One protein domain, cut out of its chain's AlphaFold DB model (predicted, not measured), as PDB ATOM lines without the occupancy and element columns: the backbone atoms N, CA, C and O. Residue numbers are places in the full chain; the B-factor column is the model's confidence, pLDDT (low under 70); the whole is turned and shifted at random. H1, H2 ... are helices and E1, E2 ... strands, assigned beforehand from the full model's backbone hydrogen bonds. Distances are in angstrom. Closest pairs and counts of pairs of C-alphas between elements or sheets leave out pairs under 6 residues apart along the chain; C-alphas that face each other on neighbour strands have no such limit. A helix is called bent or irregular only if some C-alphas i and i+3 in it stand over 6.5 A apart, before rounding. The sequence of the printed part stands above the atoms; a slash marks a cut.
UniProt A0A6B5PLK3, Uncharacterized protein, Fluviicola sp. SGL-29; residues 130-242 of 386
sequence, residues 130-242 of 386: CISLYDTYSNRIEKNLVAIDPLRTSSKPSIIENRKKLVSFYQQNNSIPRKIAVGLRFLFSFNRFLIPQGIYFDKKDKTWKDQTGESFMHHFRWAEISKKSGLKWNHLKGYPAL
ATOM      1  N   CYS A 130     -61.084  95.712   0.788       95.81
ATOM      2  CA  CYS A 130     -61.165  96.498   2.020       95.81
ATOM      3  C   CYS A 130     -60.393  97.812   1.929       95.81
ATOM      4  O   CYS A 130     -60.942  98.836   2.316       95.81
ATOM      5  N   ILE A 131     -59.163  97.806   1.406       95.31
ATOM      6  CA  ILE A 131     -58.382  99.046   1.254       95.31
ATOM      7  C   ILE A 131     -59.134 100.020   0.342       95.31
ATOM      8  O   ILE A 131     -59.408 101.142   0.746       95.31
ATOM      9  N   SER A 132     -59.587  99.552  -0.826       95.56
ATOM     10  CA  SER A 132     -60.345 100.375  -1.778       95.56
ATOM     11  C   SER A 132     -61.625 100.958  -1.166       95.56
ATOM     12  O   SER A 132     -61.936 102.139  -1.358       95.56
ATOM     13  N   LEU A 133     -62.358 100.158  -0.384       95.44
ATOM     14  CA  LEU A 133     -63.545 100.609   0.334       95.44
ATOM     15  C   LEU A 133     -63.197 101.719   1.334       95.44
ATOM     16  O   LEU A 133     -63.854 102.761   1.345       95.44
ATOM     17  N   TYR A 134     -62.163 101.513   2.153       95.75
ATOM     18  CA  TYR A 134     -61.708 102.513   3.116       95.75
ATOM     19  C   TYR A 134     -61.261 103.791   2.416       95.75
ATOM     20  O   TYR A 134     -61.777 104.853   2.751       95.75
ATOM     21  N   ASP A 135     -60.405 103.704   1.401       95.38
ATOM     22  CA  ASP A 135     -59.911 104.862   0.652       95.38
ATOM     23  C   ASP A 135     -61.057 105.647   0.016       95.38
ATOM     24  O   ASP A 135     -61.122 106.872   0.126       95.38
ATOM     25  N   THR A 136     -62.027 104.952  -0.581       96.44
ATOM     26  CA  THR A 136     -63.214 105.579  -1.174       96.44
ATOM     27  C   THR A 136     -63.956 106.445  -0.159       96.44
ATOM     28  O   THR A 136     -64.320 107.589  -0.450       96.44
ATOM     29  N   TYR A 137     -64.202 105.919   1.040       96.69
ATOM     30  CA  TYR A 137     -64.967 106.632   2.058       96.69
ATOM     31  C   TYR A 137     -64.132 107.654   2.835       96.69
ATOM     32  O   TYR A 137     -64.655 108.725   3.152       96.69
ATOM     33  N   SER A 138     -62.847 107.389   3.060       95.06
ATOM     34  CA  SER A 138     -61.881 108.347   3.605       95.06
ATOM     35  C   SER A 138     -61.774 109.572   2.702       95.06
ATOM     36  O   SER A 138     -61.948 110.691   3.177       95.06
ATOM     37  N   ASN A 139     -61.648 109.377   1.387       96.00
ATOM     38  CA  ASN A 139     -61.608 110.465   0.410       96.00
ATOM     39  C   ASN A 139     -62.919 111.265   0.365       96.00
ATOM     40  O   ASN A 139     -62.901 112.491   0.258       96.00
ATOM     41  N   ARG A 140     -64.082 110.606   0.491       96.50
ATOM     42  CA  ARG A 140     -65.381 111.303   0.591       96.50
ATOM     43  C   ARG A 140     -65.487 112.143   1.862       96.50
ATOM     44  O   ARG A 140     -65.973 113.272   1.803       96.50
ATOM     45  N   ILE A 141     -65.051 111.598   2.999       95.81
ATOM     46  CA  ILE A 141     -64.994 112.321   4.272       95.81
ATOM     47  C   ILE A 141     -64.066 113.520   4.156       95.81
ATOM     48  O   ILE A 141     -64.501 114.623   4.472       95.81
ATOM     49  N   GLU A 142     -62.852 113.335   3.646       94.56
ATOM     50  CA  GLU A 142     -61.878 114.412   3.485       94.56
ATOM     51  C   GLU A 142     -62.418 115.515   2.567       94.56
ATOM     52  O   GLU A 142     -62.437 116.679   2.955       94.56
ATOM     53  N   LYS A 143     -63.001 115.159   1.415       95.69
ATOM     54  CA  LYS A 143     -63.657 116.119   0.511       95.69
ATOM     55  C   LYS A 143     -64.750 116.934   1.213       95.69
ATOM     56  O   LYS A 143     -64.824 118.150   1.043       95.69
ATOM     57  N   ASN A 144     -65.602 116.280   2.001       95.75
ATOM     58  CA  ASN A 144     -66.664 116.957   2.748       95.75
ATOM     59  C   ASN A 144     -66.115 117.804   3.906       95.75
ATOM     60  O   ASN A 144     -66.696 118.843   4.215       95.75
ATOM     61  N   LEU A 145     -65.014 117.389   4.534       94.56
ATOM     62  CA  LEU A 145     -64.337 118.163   5.571       94.56
ATOM     63  C   LEU A 145     -63.694 119.419   4.991       94.56
ATOM     64  O   LEU A 145     -63.926 120.488   5.540       94.56
ATOM     65  N   VAL A 146     -62.973 119.326   3.872       94.81
ATOM     66  CA  VAL A 146     -62.362 120.482   3.189       94.81
ATOM     67  C   VAL A 146     -63.419 121.499   2.751       94.81
ATOM     68  O   VAL A 146     -63.200 122.701   2.857       94.81
ATOM     69  N   ALA A 147     -64.600 121.040   2.327       93.94
ATOM     70  CA  ALA A 147     -65.705 121.933   1.981       93.94
ATOM     71  C   ALA A 147     -66.264 122.721   3.186       93.94
ATOM     72  O   ALA A 147     -66.820 123.800   2.994       93.94
ATOM     73  N   ILE A 148     -66.151 122.192   4.413       93.25
ATOM     74  CA  ILE A 148     -66.604 122.872   5.642       93.25
ATOM     75  C   ILE A 148     -65.472 123.662   6.304       93.25
ATOM     76  O   ILE A 148     -65.707 124.753   6.814       93.25
ATOM     77  N   ASP A 149     -64.257 123.121   6.294       94.06
ATOM     78  CA  ASP A 149     -63.050 123.741   6.822       94.06
ATOM     79  C   ASP A 149     -61.991 123.889   5.718       94.06
ATOM     80  O   ASP A 149     -61.077 123.067   5.629       94.06
ATOM     81  N   PRO A 150     -62.050 124.955   4.897       91.56
ATOM     82  CA  PRO A 150     -61.050 125.206   3.855       91.56
ATOM     83  C   PRO A 150     -59.629 125.378   4.405       91.56
ATOM     84  O   PRO A 150     -58.650 125.164   3.699       91.56
ATOM     85  N   LEU A 151     -59.493 125.725   5.691       93.69
ATOM     86  CA  LEU A 151     -58.193 125.826   6.348       93.69
ATOM     87  C   LEU A 151     -57.542 124.449   6.515       93.69
ATOM     88  O   LEU A 151     -56.378 124.368   6.907       93.69
ATOM     89  N   ARG A 152     -58.273 123.338   6.330       90.75
ATOM     90  CA  ARG A 152     -57.791 121.960   6.542       90.75
ATOM     91  C   ARG A 152     -56.534 121.643   5.743       90.75
ATOM     92  O   ARG A 152     -55.623 121.040   6.293       90.75
ATOM     93  N   THR A 153     -56.449 122.160   4.526       90.50
ATOM     94  CA  THR A 153     -55.308 121.991   3.619       90.50
ATOM     95  C   THR A 153     -54.272 123.114   3.731       90.50
ATOM     96  O   THR A 153     -53.397 123.226   2.880       90.50
ATOM     97  N   SER A 154     -54.372 123.992   4.737       90.81
ATOM     98  CA  SER A 154     -53.414 125.083   4.914       90.81
ATOM     99  C   SER A 154     -52.049 124.562   5.357       90.81
ATOM    100  O   SER A 154     -51.948 123.822   6.335       90.81
ATOM    101  N   SER A 155     -50.998 125.031   4.684       90.19
ATOM    102  CA  SER A 155     -49.597 124.806   5.047       90.19
ATOM    103  C   SER A 155     -49.044 125.850   6.029       90.19
ATOM    104  O   SER A 155     -47.865 125.806   6.371       90.19
ATOM    105  N   LYS A 156     -49.863 126.809   6.492       91.25
ATOM    106  CA  LYS A 156     -49.400 127.873   7.391       91.25
ATOM    107  C   LYS A 156     -48.961 127.271   8.740       91.25
ATOM    108  O   LYS A 156     -49.803 126.659   9.408       91.25
ATOM    109  N   PRO A 157     -47.714 127.500   9.203       86.19
ATOM    110  CA  PRO A 157     -47.215 126.906  10.445       86.19
ATOM    111  C   PRO A 157     -48.096 127.186  11.667       86.19
ATOM    112  O   PRO A 157     -48.394 126.267  12.427       86.19
ATOM    113  N   SER A 158     -48.609 128.417  11.809       88.00
ATOM    114  CA  SER A 158     -49.477 128.792  12.936       88.00
ATOM    115  C   SER A 158     -50.777 127.980  12.983       88.00
ATOM    116  O   SER A 158     -51.227 127.583  14.058       88.00
ATOM    117  N   ILE A 159     -51.371 127.672  11.825       90.19
ATOM    118  CA  ILE A 159     -52.587 126.851  11.733       90.19
ATOM    119  C   ILE A 159     -52.286 125.407  12.141       90.19
ATOM    120  O   ILE A 159     -53.025 124.822  12.937       90.19
ATOM    121  N   ILE A 160     -51.195 124.839  11.623       85.88
ATOM    122  CA  ILE A 160     -50.778 123.463  11.918       85.88
ATOM    123  C   ILE A 160     -50.477 123.304  13.412       85.88
ATOM    124  O   ILE A 160     -50.977 122.378  14.054       85.88
ATOM    125  N   GLU A 161     -49.716 124.229  13.995       84.62
ATOM    126  CA  GLU A 161     -49.345 124.196  15.410       84.62
ATOM    127  C   GLU A 161     -50.576 124.318  16.325       84.62
ATOM    128  O   GLU A 161     -50.737 123.547  17.274       84.62
ATOM    129  N   ASN A 162     -51.504 125.225  16.012       90.88
ATOM    130  CA  ASN A 162     -52.734 125.384  16.788       90.88
ATOM    131  C   ASN A 162     -53.665 124.165  16.679       90.88
ATOM    132  O   ASN A 162     -54.312 123.790  17.662       90.88
ATOM    133  N   ARG A 163     -53.683 123.468  15.535       89.69
ATOM    134  CA  ARG A 163     -54.361 122.167  15.418       89.69
ATOM    135  C   ARG A 163     -53.715 121.097  16.279       89.69
ATOM    136  O   ARG A 163     -54.445 120.388  16.966       89.69
ATOM    137  N   LYS A 164     -52.380 121.007  16.293       83.94
ATOM    138  CA  LYS A 164     -51.653 120.090  17.188       83.94
ATOM    139  C   LYS A 164     -52.039 120.357  18.650       83.94
ATOM    140  O   LYS A 164     -52.438 119.428  19.344       83.94
ATOM    141  N   LYS A 165     -52.059 121.626  19.089       86.31
ATOM    142  CA  LYS A 165     -52.525 122.022  20.438       86.31
ATOM    143  C   LYS A 165     -53.954 121.550  20.728       86.31
ATOM    144  O   LYS A 165     -54.217 121.015  21.806       86.31
ATOM    145  N   LEU A 166     -54.872 121.714  19.772       90.25
ATOM    146  CA  LEU A 166     -56.263 121.280  19.916       90.25
ATOM    147  C   LEU A 166     -56.397 119.752  20.012       90.25
ATOM    148  O   LEU A 166     -57.147 119.252  20.851       90.25
ATOM    149  N   VAL A 167     -55.667 119.007  19.179       86.62
ATOM    150  CA  VAL A 167     -55.626 117.537  19.223       86.62
ATOM    151  C   VAL A 167     -55.097 117.064  20.576       86.62
ATOM    152  O   VAL A 167     -55.763 116.263  21.235       86.62
ATOM    153  N   SER A 168     -53.980 117.627  21.046       81.56
ATOM    154  CA  SER A 168     -53.415 117.325  22.365       81.56
ATOM    155  C   SER A 168     -54.408 117.604  23.495       81.56
ATOM    156  O   SER A 168     -54.545 116.791  24.408       81.56
ATOM    157  N   PHE A 169     -55.168 118.704  23.423       88.31
ATOM    158  CA  PHE A 169     -56.224 118.999  24.395       88.31
ATOM    159  C   PHE A 169     -57.298 117.901  24.435       88.31
ATOM    160  O   PHE A 169     -57.657 117.439  25.521       88.31
ATOM    161  N   TYR A 170     -57.802 117.448  23.283       86.94
ATOM    162  CA  TYR A 170     -58.794 116.368  23.249       86.94
ATOM    163  C   TYR A 170     -58.228 115.035  23.742       86.94
ATOM    164  O   TYR A 170     -58.908 114.328  24.486       86.94
ATOM    165  N   GLN A 171     -56.984 114.712  23.389       82.75
ATOM    166  CA  GLN A 171     -56.308 113.498  23.846       82.75
ATOM    167  C   GLN A 171     -56.125 113.490  25.371       82.75
ATOM    168  O   GLN A 171     -56.510 112.526  26.033       82.75
ATOM    169  N   GLN A 172     -55.653 114.596  25.956       81.81
ATOM    170  CA  GLN A 172     -55.528 114.755  27.411       81.81
ATOM    171  C   GLN A 172     -56.880 114.639  28.133       81.81
ATOM    172  O   GLN A 172     -56.933 114.252  29.301       81.81
ATOM    173  N   ASN A 173     -57.985 114.942  27.453       84.56
ATOM    174  CA  ASN A 173     -59.333 114.909  28.013       84.56
ATOM    175  C   ASN A 173     -60.172 113.725  27.510       84.56
ATOM    176  O   ASN A 173     -61.395 113.773  27.598       84.56
ATOM    177  N   ASN A 174     -59.551 112.651  27.009       81.69
ATOM    178  CA  ASN A 174     -60.279 111.551  26.369       81.69
ATOM    179  C   ASN A 174     -61.027 110.618  27.356       81.69
ATOM    180  O   ASN A 174     -61.874 109.824  26.933       81.69
ATOM    181  N   SER A 175     -60.763 110.715  28.666       85.06
ATOM    182  CA  SER A 175     -61.477 109.936  29.689       85.06
ATOM    183  C   SER A 175     -62.912 110.432  29.893       85.06
ATOM    184  O   SER A 175     -63.195 111.619  29.736       85.06
ATOM    185  N   ILE A 176     -63.830 109.534  30.271       86.25
ATOM    186  CA  ILE A 176     -65.258 109.867  30.450       86.25
ATOM    187  C   ILE A 176     -65.461 111.061  31.406       86.25
ATOM    188  O   ILE A 176     -66.130 112.014  31.001       86.25
ATOM    189  N   PRO A 177     -64.849 111.104  32.612       90.19
ATOM    190  CA  PRO A 177     -65.037 112.236  33.520       90.19
ATOM    191  C   PRO A 177     -64.521 113.555  32.933       90.19
ATOM    192  O   PRO A 177     -65.176 114.589  33.060       90.19
ATOM    193  N   ARG A 178     -63.375 113.524  32.235       89.31
ATOM    194  CA  ARG A 178     -62.796 114.717  31.601       89.31
ATOM    195  C   ARG A 178     -63.643 115.198  30.427       89.31
ATOM    196  O   ARG A 178     -63.886 116.396  30.328       89.31
ATOM    197  N   LYS A 179     -64.168 114.292  29.595       87.94
ATOM    198  CA  LYS A 179     -65.117 114.626  28.518       87.94
ATOM    199  C   LYS A 179     -66.361 115.322  29.061       87.94
ATOM    200  O   LYS A 179     -66.768 116.338  28.504       87.94
ATOM    201  N   ILE A 180     -66.933 114.812  30.154       89.81
ATOM    202  CA  ILE A 180     -68.099 115.424  30.807       89.81
ATOM    203  C   ILE A 180     -67.740 116.816  31.336       89.81
ATOM    204  O   ILE A 180     -68.442 117.778  31.031       89.81
ATOM    205  N   ALA A 181     -66.627 116.953  32.061       92.44
ATOM    206  CA  ALA A 181     -66.178 118.239  32.596       92.44
ATOM    207  C   ALA A 181     -65.925 119.280  31.489       92.44
ATOM    208  O   ALA A 181     -66.378 120.421  31.586       92.44
ATOM    209  N   VAL A 182     -65.255 118.880  30.403       92.06
ATOM    210  CA  VAL A 182     -65.036 119.714  29.212       92.06
ATOM    211  C   VAL A 182     -66.360 120.086  28.549       92.06
ATOM    212  O   VAL A 182     -66.541 121.245  28.183       92.06
ATOM    213  N   GLY A 183     -67.299 119.143  28.437       91.31
ATOM    214  CA  GLY A 183     -68.632 119.373  27.883       91.31
ATOM    215  C   GLY A 183     -69.446 120.382  28.694       91.31
ATOM    216  O   GLY A 183     -70.004 121.314  28.120       91.31
ATOM    217  N   LEU A 184     -69.457 120.266  30.024       93.44
ATOM    218  CA  LEU A 184     -70.102 121.242  30.908       93.44
ATOM    219  C   LEU A 184     -69.434 122.615  30.796       93.44
ATOM    220  O   LEU A 184     -70.123 123.617  30.607       93.44
ATOM    221  N   ARG A 185     -68.096 122.671  30.818       94.19
ATOM    222  CA  ARG A 185     -67.349 123.923  30.618       94.19
ATOM    223  C   ARG A 185     -67.680 124.559  29.268       94.19
ATOM    224  O   ARG A 185     -67.814 125.775  29.192       94.19
ATOM    225  N   PHE A 186     -67.834 123.752  28.220       93.69
ATOM    226  CA  PHE A 186     -68.275 124.218  26.913       93.69
ATOM    227  C   PHE A 186     -69.697 124.761  26.966       93.69
ATOM    228  O   PHE A 186     -69.924 125.852  26.463       93.69
ATOM    229  N   LEU A 187     -70.651 124.062  27.580       92.19
ATOM    230  CA  LEU A 187     -72.044 124.510  27.663       92.19
ATOM    231  C   LEU A 187     -72.171 125.855  28.389       92.19
ATOM    232  O   LEU A 187     -72.797 126.768  27.851       92.19
ATOM    233  N   PHE A 188     -71.511 126.009  29.538       92.50
ATOM    234  CA  PHE A 188     -71.609 127.209  30.376       92.50
ATOM    235  C   PHE A 188     -70.746 128.392  29.919       92.50
ATOM    236  O   PHE A 188     -70.846 129.475  30.490       92.50
ATOM    237  N   SER A 189     -69.906 128.235  28.894       92.06
ATOM    238  CA  SER A 189     -69.087 129.348  28.419       92.06
ATOM    239  C   SER A 189     -69.913 130.354  27.597       92.06
ATOM    240  O   SER A 189     -70.635 129.982  26.668       92.06
ATOM    241  N   PHE A 190     -69.818 131.647  27.909       90.44
ATOM    242  CA  PHE A 190     -70.542 132.689  27.175       90.44
ATOM    243  C   PHE A 190     -69.755 133.123  25.932       90.44
ATOM    244  O   PHE A 190     -68.645 133.634  26.058       90.44
ATOM    245  N   ASN A 191     -70.322 132.917  24.737       92.06
ATOM    246  CA  ASN A 191     -69.780 133.238  23.400       92.06
ATOM    247  C   ASN A 191     -68.438 132.598  23.000       92.06
ATOM    248  O   ASN A 191     -68.255 132.278  21.829       92.06
ATOM    249  N   ARG A 192     -67.508 132.373  23.929       94.38
ATOM    250  CA  ARG A 192     -66.196 131.771  23.682       94.38
ATOM    251  C   ARG A 192     -65.957 130.612  24.631       94.38
ATOM    252  O   ARG A 192     -66.320 130.685  25.801       94.38
ATOM    253  N   PHE A 193     -65.353 129.538  24.143       95.75
ATOM    254  CA  PHE A 193     -64.867 128.436  24.971       95.75
ATOM    255  C   PHE A 193     -63.342 128.390  24.903       95.75
ATOM    256  O   PHE A 193     -62.781 128.044  23.870       95.75
ATOM    257  N   LEU A 194     -62.683 128.759  25.999       92.50
ATOM    258  CA  LEU A 194     -61.225 128.786  26.103       92.50
ATOM    259  C   LEU A 194     -60.674 127.397  26.435       92.50
ATOM    260  O   LEU A 194     -61.248 126.657  27.248       92.50
ATOM    261  N   ILE A 195     -59.525 127.066  25.849       91.44
ATOM    262  CA  ILE A 195     -58.690 125.954  26.304       91.44
ATOM    263  C   ILE A 195     -57.320 126.478  26.776       91.44
ATOM    264  O   ILE A 195     -56.877 127.522  26.294       91.44
ATOM    265  N   PRO A 196     -56.648 125.793  27.726       78.69
ATOM    266  CA  PRO A 196     -55.444 126.305  28.398       78.69
ATOM    267  C   PRO A 196     -54.246 126.644  27.490       78.69
ATOM    268  O   PRO A 196     -53.309 127.288  27.939       78.69
ATOM    269  N   GLN A 197     -54.276 126.260  26.213       79.00
ATOM    270  CA  GLN A 197     -53.212 126.465  25.225       79.00
ATOM    271  C   GLN A 197     -53.353 127.772  24.422       79.00
ATOM    272  O   GLN A 197     -52.821 127.881  23.319       79.00
ATOM    273  N   GLY A 198     -54.098 128.757  24.933       86.75
ATOM    274  CA  GLY A 198     -54.243 130.057  24.271       86.75
ATOM    275  C   GLY A 198     -55.113 130.040  23.013       86.75
ATOM    276  O   GLY A 198     -55.077 130.978  22.228       86.75
ATOM    277  N   ILE A 199     -55.909 128.999  22.809       94.12
ATOM    278  CA  ILE A 199     -56.865 128.940  21.702       94.12
ATOM    279  C   ILE A 199     -58.286 128.880  22.260       94.12
ATOM    280  O   ILE A 199     -58.517 128.444  23.394       94.12
ATOM    281  N   TYR A 200     -59.254 129.355  21.485       96.06
ATOM    282  CA  TYR A 200     -60.654 129.356  21.884       96.06
ATOM    283  C   TYR A 200     -61.577 129.006  20.727       96.06
ATOM    284  O   TYR A 200     -61.273 129.238  19.562       96.06
ATOM    285  N   PHE A 201     -62.735 128.459  21.069       97.06
ATOM    286  CA  PHE A 201     -63.831 128.278  20.136       97.06
ATOM    287  C   PHE A 201     -64.783 129.465  20.211       97.06
ATOM    288  O   PHE A 201     -65.346 129.737  21.273       97.06
ATOM    289  N   ASP A 202     -64.975 130.158  19.096       96.50
ATOM    290  CA  ASP A 202     -65.985 131.193  18.928       96.50
ATOM    291  C   ASP A 202     -67.334 130.535  18.607       96.50
ATOM    292  O   ASP A 202     -67.520 129.954  17.538       96.50
ATOM    293  N   LYS A 203     -68.288 130.591  19.542       94.38
ATOM    294  CA  LYS A 203     -69.601 129.947  19.379       94.38
ATOM    295  C   LYS A 203     -70.482 130.645  18.346       94.38
ATOM    296  O   LYS A 203     -71.372 129.995  17.798       94.38
ATOM    297  N   LYS A 204     -70.263 131.944  18.109       93.06
ATOM    298  CA  LYS A 204     -71.036 132.723  17.138       93.06
ATOM    299  C   LYS A 204     -70.583 132.371  15.727       93.06
ATOM    300  O   LYS A 204     -71.408 131.983  14.903       93.06
ATOM    301  N   ASP A 205     -69.275 132.430  15.499       92.88
ATOM    302  CA  ASP A 205     -68.688 132.190  14.177       92.88
ATOM    303  C   ASP A 205     -68.490 130.695  13.891       92.88
ATOM    304  O   ASP A 205     -68.279 130.292  12.751       92.88
ATOM    305  N   LYS A 206     -68.595 129.855  14.929       95.00
ATOM    306  CA  LYS A 206     -68.343 128.410  14.893       95.00
ATOM    307  C   LYS A 206     -66.947 128.084  14.361       95.00
ATOM    308  O   LYS A 206     -66.771 127.131  13.602       95.00
ATOM    309  N   THR A 207     -65.945 128.841  14.792       96.31
ATOM    310  CA  THR A 207     -64.541 128.632  14.421       96.31
ATOM    311  C   THR A 207     -63.650 128.547  15.650       96.31
ATOM    312  O   THR A 207     -63.929 129.124  16.700       96.31
ATOM    313  N   TRP A 208     -62.563 127.798  15.526       96.94
ATOM    314  CA  TRP A 208     -61.458 127.836  16.466       96.94
ATOM    315  C   TRP A 208     -60.479 128.925  16.057       96.94
ATOM    316  O   TRP A 208     -60.072 128.993  14.893       96.94
ATOM    317  N   LYS A 209     -60.117 129.759  17.029       96.75
ATOM    318  CA  LYS A 209     -59.260 130.929  16.872       96.75
ATOM    319  C   LYS A 209     -58.124 130.914  17.888       96.75
ATOM    320  O   LYS A 209     -58.265 130.351  18.977       96.75
ATOM    321  N   ASP A 210     -57.004 131.520  17.529       94.69
ATOM    322  CA  ASP A 210     -55.891 131.753  18.450       94.69
ATOM    323  C   ASP A 210     -56.058 133.057  19.256       94.69
ATOM    324  O   ASP A 210     -57.074 133.747  19.140       94.69
ATOM    325  N   GLN A 211     -55.068 133.407  20.084       91.50
ATOM    326  CA  GLN A 211     -55.093 134.632  20.901       91.50
ATOM    327  C   GLN A 211     -55.175 135.920  20.070       91.50
ATOM    328  O   GLN A 211     -55.697 136.920  20.559       91.50
ATOM    329  N   THR A 212     -54.688 135.899  18.826       92.50
ATOM    330  CA  THR A 212     -54.725 137.045  17.905       92.50
ATOM    331  C   THR A 212     -56.096 137.213  17.247       92.50
ATOM    332  O   THR A 212     -56.408 138.275  16.714       92.50
ATOM    333  N   GLY A 213     -56.945 136.182  17.321       93.19
ATOM    334  CA  GLY A 213     -58.244 136.127  16.660       93.19
ATOM    335  C   GLY A 213     -58.200 135.509  15.263       93.19
ATOM    336  O   GLY A 213     -59.251 135.411  14.624       93.19
ATOM    337  N   GLU A 214     -57.034 135.047  14.802       94.75
ATOM    338  CA  GLU A 214     -56.907 134.296  13.554       94.75
ATOM    339  C   GLU A 214     -57.624 132.944  13.680       94.75
ATOM    340  O   GLU A 214     -57.418 132.196  14.637       94.75
ATOM    341  N   SER A 215     -58.478 132.622  12.702       96.19
ATOM    342  CA  SER A 215     -59.151 131.321  12.637       96.19
ATOM    343  C   SER A 215     -58.207 130.266  12.071       96.19
ATOM    344  O   SER A 215     -57.585 130.487  11.037       96.19
ATOM    345  N   PHE A 216     -58.150 129.098  12.710       94.88
ATOM    346  CA  PHE A 216     -57.337 127.967  12.247       94.88
ATOM    347  C   PHE A 216     -58.151 126.691  11.983       94.88
ATOM    348  O   PHE A 216     -57.614 125.715  11.462       94.88
ATOM    349  N   MET A 217     -59.442 126.662  12.342       95.81
ATOM    350  CA  MET A 217     -60.323 125.531  12.039       95.81
ATOM    351  C   MET A 217     -61.802 125.925  12.107       95.81
ATOM    352  O   MET A 217     -62.249 126.490  13.104       95.81
ATOM    353  N   HIS A 218     -62.592 125.563  11.102       95.31
ATOM    354  CA  HIS A 218     -64.052 125.668  11.155       95.31
ATOM    355  C   HIS A 218     -64.666 124.467  11.878       95.31
ATOM    356  O   HIS A 218     -64.182 123.338  11.787       95.31
ATOM    357  N   HIS A 219     -65.745 124.695  12.626       93.00
ATOM    358  CA  HIS A 219     -66.468 123.612  13.279       93.00
ATOM    359  C   HIS A 219     -67.199 122.742  12.265       93.00
ATOM    360  O   HIS A 219     -67.876 123.235  11.365       93.00
ATOM    361  N   PHE A 220     -67.183 121.439  12.507       92.62
ATOM    362  CA  PHE A 220     -68.006 120.481  11.792       92.62
ATOM    363  C   PHE A 220     -68.558 119.441  12.765       92.62
ATOM    364  O   PHE A 220     -68.008 119.199  13.844       92.62
ATOM    365  N   ARG A 221     -69.661 118.802  12.372       92.31
ATOM    366  CA  ARG A 221     -70.289 117.723  13.136       92.31
ATOM    367  C   ARG A 221     -70.051 116.406  12.422       92.31
ATOM    368  O   ARG A 221     -70.536 116.204  11.311       92.31
ATOM    369  N   TRP A 222     -69.359 115.482  13.085       92.94
ATOM    370  CA  TRP A 222     -69.030 114.181  12.503       92.94
ATOM    371  C   TRP A 222     -70.248 113.398  12.008       92.94
ATOM    372  O   TRP A 222     -70.168 112.767  10.959       92.94
ATOM    373  N   ALA A 223     -71.384 113.468  12.707       94.44
ATOM    374  CA  ALA A 223     -72.608 112.798  12.273       94.44
ATOM    375  C   ALA A 223     -73.144 113.343  10.936       94.44
ATOM    376  O   ALA A 223     -73.583 112.577  10.079       94.44
ATOM    377  N   GLU A 224     -73.064 114.660  10.728       95.12
ATOM    378  CA  GLU A 224     -73.490 115.306   9.483       95.12
ATOM    379  C   GLU A 224     -72.512 115.011   8.344       95.12
ATOM    380  O   GLU A 224     -72.942 114.658   7.247       95.12
ATOM    381  N   ILE A 225     -71.208 115.093   8.621       95.38
ATOM    382  CA  ILE A 225     -70.140 114.733   7.678       95.38
ATOM    383  C   ILE A 225     -70.263 113.268   7.249       95.38
ATOM    384  O   ILE A 225     -70.243 112.979   6.057       95.38
ATOM    385  N   SER A 226     -70.483 112.355   8.198       95.88
ATOM    386  CA  SER A 226     -70.684 110.929   7.915       95.88
ATOM    387  C   SER A 226     -71.868 110.728   6.978       95.88
ATOM    388  O   SER A 226     -71.714 110.119   5.922       95.88
ATOM    389  N   LYS A 227     -73.024 111.329   7.299       95.81
ATOM    390  CA  LYS A 227     -74.225 111.239   6.463       95.81
ATOM    391  C   LYS A 227     -73.985 111.783   5.050       95.81
ATOM    392  O   LYS A 227     -74.373 111.133   4.084       95.81
ATOM    393  N   LYS A 228     -73.324 112.942   4.916       95.81
ATOM    394  CA  LYS A 228     -72.962 113.535   3.613       95.81
ATOM    395  C   LYS A 228     -71.997 112.660   2.807       95.81
ATOM    396  O   LYS A 228     -72.038 112.687   1.583       95.81
ATOM    397  N   SER A 229     -71.160 111.873   3.476       95.75
ATOM    398  CA  SER A 229     -70.233 110.927   2.843       95.75
ATOM    399  C   SER A 229     -70.849 109.556   2.538       95.75
ATOM    400  O   SER A 229     -70.142 108.672   2.055       95.75
ATOM    401  N   GLY A 230     -72.147 109.361   2.802       95.31
ATOM    402  CA  GLY A 230     -72.830 108.077   2.610       95.31
ATOM    403  C   GLY A 230     -72.562 107.056   3.722       95.31
ATOM    404  O   GLY A 230     -72.745 105.863   3.510       95.31
ATOM    405  N   LEU A 231     -72.123 107.513   4.895       96.81
ATOM    406  CA  LEU A 231     -71.802 106.689   6.058       96.81
ATOM    407  C   LEU A 231     -72.823 106.889   7.177       96.81
ATOM    408  O   LEU A 231     -73.458 107.940   7.302       96.81
ATOM    409  N   LYS A 232     -72.940 105.888   8.051       95.69
ATOM    410  CA  LYS A 232     -73.728 105.996   9.286       95.69
ATOM    411  C   LYS A 232     -72.809 106.384  10.431       95.69
ATOM    412  O   LYS A 232     -71.751 105.799  10.591       95.69
ATOM    413  N   TRP A 233     -73.200 107.338  11.264       96.25
ATOM    414  CA  TRP A 233     -72.448 107.616  12.488       96.25
ATOM    415  C   TRP A 233     -72.830 106.616  13.580       96.25
ATOM    416  O   TRP A 233     -73.993 106.525  13.973       96.25
ATOM    417  N   ASN A 234     -71.856 105.864  14.082       93.12
ATOM    418  CA  ASN A 234     -72.033 105.005  15.240       93.12
ATOM    419  C   ASN A 234     -71.990 105.873  16.502       93.12
ATOM    420  O   ASN A 234     -70.919 106.275  16.939       93.12
ATOM    421  N   HIS A 235     -73.147 106.170  17.096       88.31
ATOM    422  CA  HIS A 235     -73.225 107.028  18.284       88.31
ATOM    423  C   HIS A 235     -72.622 106.399  19.545       88.31
ATOM    424  O   HIS A 235     -72.124 107.130  20.395       88.31
ATOM    425  N   LEU A 236     -72.655 105.068  19.660       87.06
ATOM    426  CA  LEU A 236     -72.163 104.353  20.838       87.06
ATOM    427  C   LEU A 236     -70.633 104.322  20.873       87.06
ATOM    428  O   LEU A 236     -70.022 104.633  21.889       87.06
ATOM    429  N   LYS A 237     -70.020 103.950  19.747       85.25
ATOM    430  CA  LYS A 237     -68.560 103.853  19.605       85.25
ATOM    431  C   LYS A 237     -67.928 105.148  19.092       85.25
ATOM    432  O   LYS A 237     -66.713 105.310  19.133       85.25
ATOM    433  N   GLY A 238     -68.771 106.066  18.633       89.19
ATOM    434  CA  GLY A 238     -68.429 107.418  18.251       89.19
ATOM    435  C   GLY A 238     -67.658 107.529  16.951       89.19
ATOM    436  O   GLY A 238     -66.805 108.384  16.956       89.19
ATOM    437  N   TYR A 239     -67.916 106.745  15.894       93.06
ATOM    438  CA  TYR A 239     -67.152 106.768  14.625       93.06
ATOM    439  C   TYR A 239     -68.033 106.693  13.360       93.06
ATOM    440  O   TYR A 239     -69.172 106.228  13.451       93.06
ATOM    441  N   PRO A 240     -67.547 107.070  12.156       95.88
ATOM    442  CA  PRO A 240     -68.227 106.804  10.889       95.88
ATOM    443  C   PRO A 240     -68.143 105.312  10.556       95.88
ATOM    444  O   PRO A 240     -67.053 104.762  10.405       95.88
ATOM    445  N   ALA A 241     -69.286 104.645  10.475       96.19
ATOM    446  CA  ALA A 241     -69.404 103.245  10.103       96.19
ATOM    447  C   ALA A 241     -69.554 103.105   8.585       96.19
ATOM    448  O   ALA A 241     -70.421 103.746   7.976       96.19
ATOM    449  N   LEU A 242     -68.719 102.241   8.010       95.25
ATOM    450  CA  LEU A 242     -68.799 101.758   6.637       95.25
ATOM    451  C   LEU A 242     -70.133 101.036   6.378       95.25
ATOM    452  O   LEU A 242     -70.824 100.661   7.332       95.25
TER     453      LEU A 242
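AT A GLANCE: This is residues 130 to 242 of the 386 residues of an uncharacterized protein of Fluviicola sp. SGL-29 (UniProt A0A6B5PLK3). The model has two lobes. In one, H3 and H4 pack on a small twisted sheet of four strands, E1 to E4; in the other, H5 packs crosswise on the long helix H1 and the hairpin E5 and E6 packs on H5. The short helix H2 and residues 219 to 221 lie between the lobes. The printed part has 113 residues, with five named helices and six named strands in the order H1 H2 H3 H4 E1 E2 E3 E4 H5 E5 E6; both sheets are antiparallel, the larger in the order E1 E2 E3 E4, and the class is mixed. It is compact, with a radius of gyration of the C-alphas of 15.3 A and spans of 41 by 34 by 24 A.

HOW THE PARTS SIT: H1, residues 130 to 148, touches H5, residues 222 to 228, with its residues 141 to 145 alone, about perpendicular at 78 degrees; their closest C-alphas, of Asn 144 and Ile 225, are 6.4 A apart. H2, residues 150 to 153, only just touches H1, only at the corner, with 3 pairs of C-alphas within 8 A, the closest those of Val 146 and Arg 152 at 5.9 A. H2 is irregular, but only just: C-alphas 150 and 153 are 6.6 A apart. E1, residues 192 to 195, E2, 199 to 202, E3, 207 to 209, and E4, 215 to 218, form a meander, each strand the antiparallel neighbour of the one before; H2 only grazes this sheet with residues 150 to 152. N 193 and O 201, 2.9 A, N 202 and O 207, 2.8 A, and N 208 and O 217, 2.8 A, are within hydrogen-bond range across its three hairpins. H3, residues 157 to 172, and H4, residues 176 to 188, are on one face of the sheet: two layers, helices over one face. H3 has a height over the sheet of 7.2 A, and its closest C-alphas with E4 are those of Ile 159 and Phe 216, 4.9 A. H4 comes closest to E1 at the C-alphas of Phe 186 and Phe 193, 5.8 A. E5, residues 232 to 234, and E6, 239 to 241, form an antiparallel hairpin, with N 234 and O 239 at 2.8 A; H5 comes closest to E5 at the C-alphas of Ala 223 and Trp 233, 5.2 A. Every O i to N i+4 pair is within hydrogen-bond range in H1, H3, H4 and H5; H2 is too short for one.

IN THESE COORDINATES: H1 begins at C-alpha 130 (-61.165, 96.498, 2.020) and measures 27.2 A, H3 22.5 A and H4 18.5 A. E6 ends at C-alpha 241 (-69.404, 103.245, 10.103).

THE WHOLE: The C-alphas farthest apart, of Cys 130 and Phe 190, are 45.1 A apart. The printed part has no cut, and its links are tight. The mean pLDDT of the printed part is 92.1, and no printed residue is under 70.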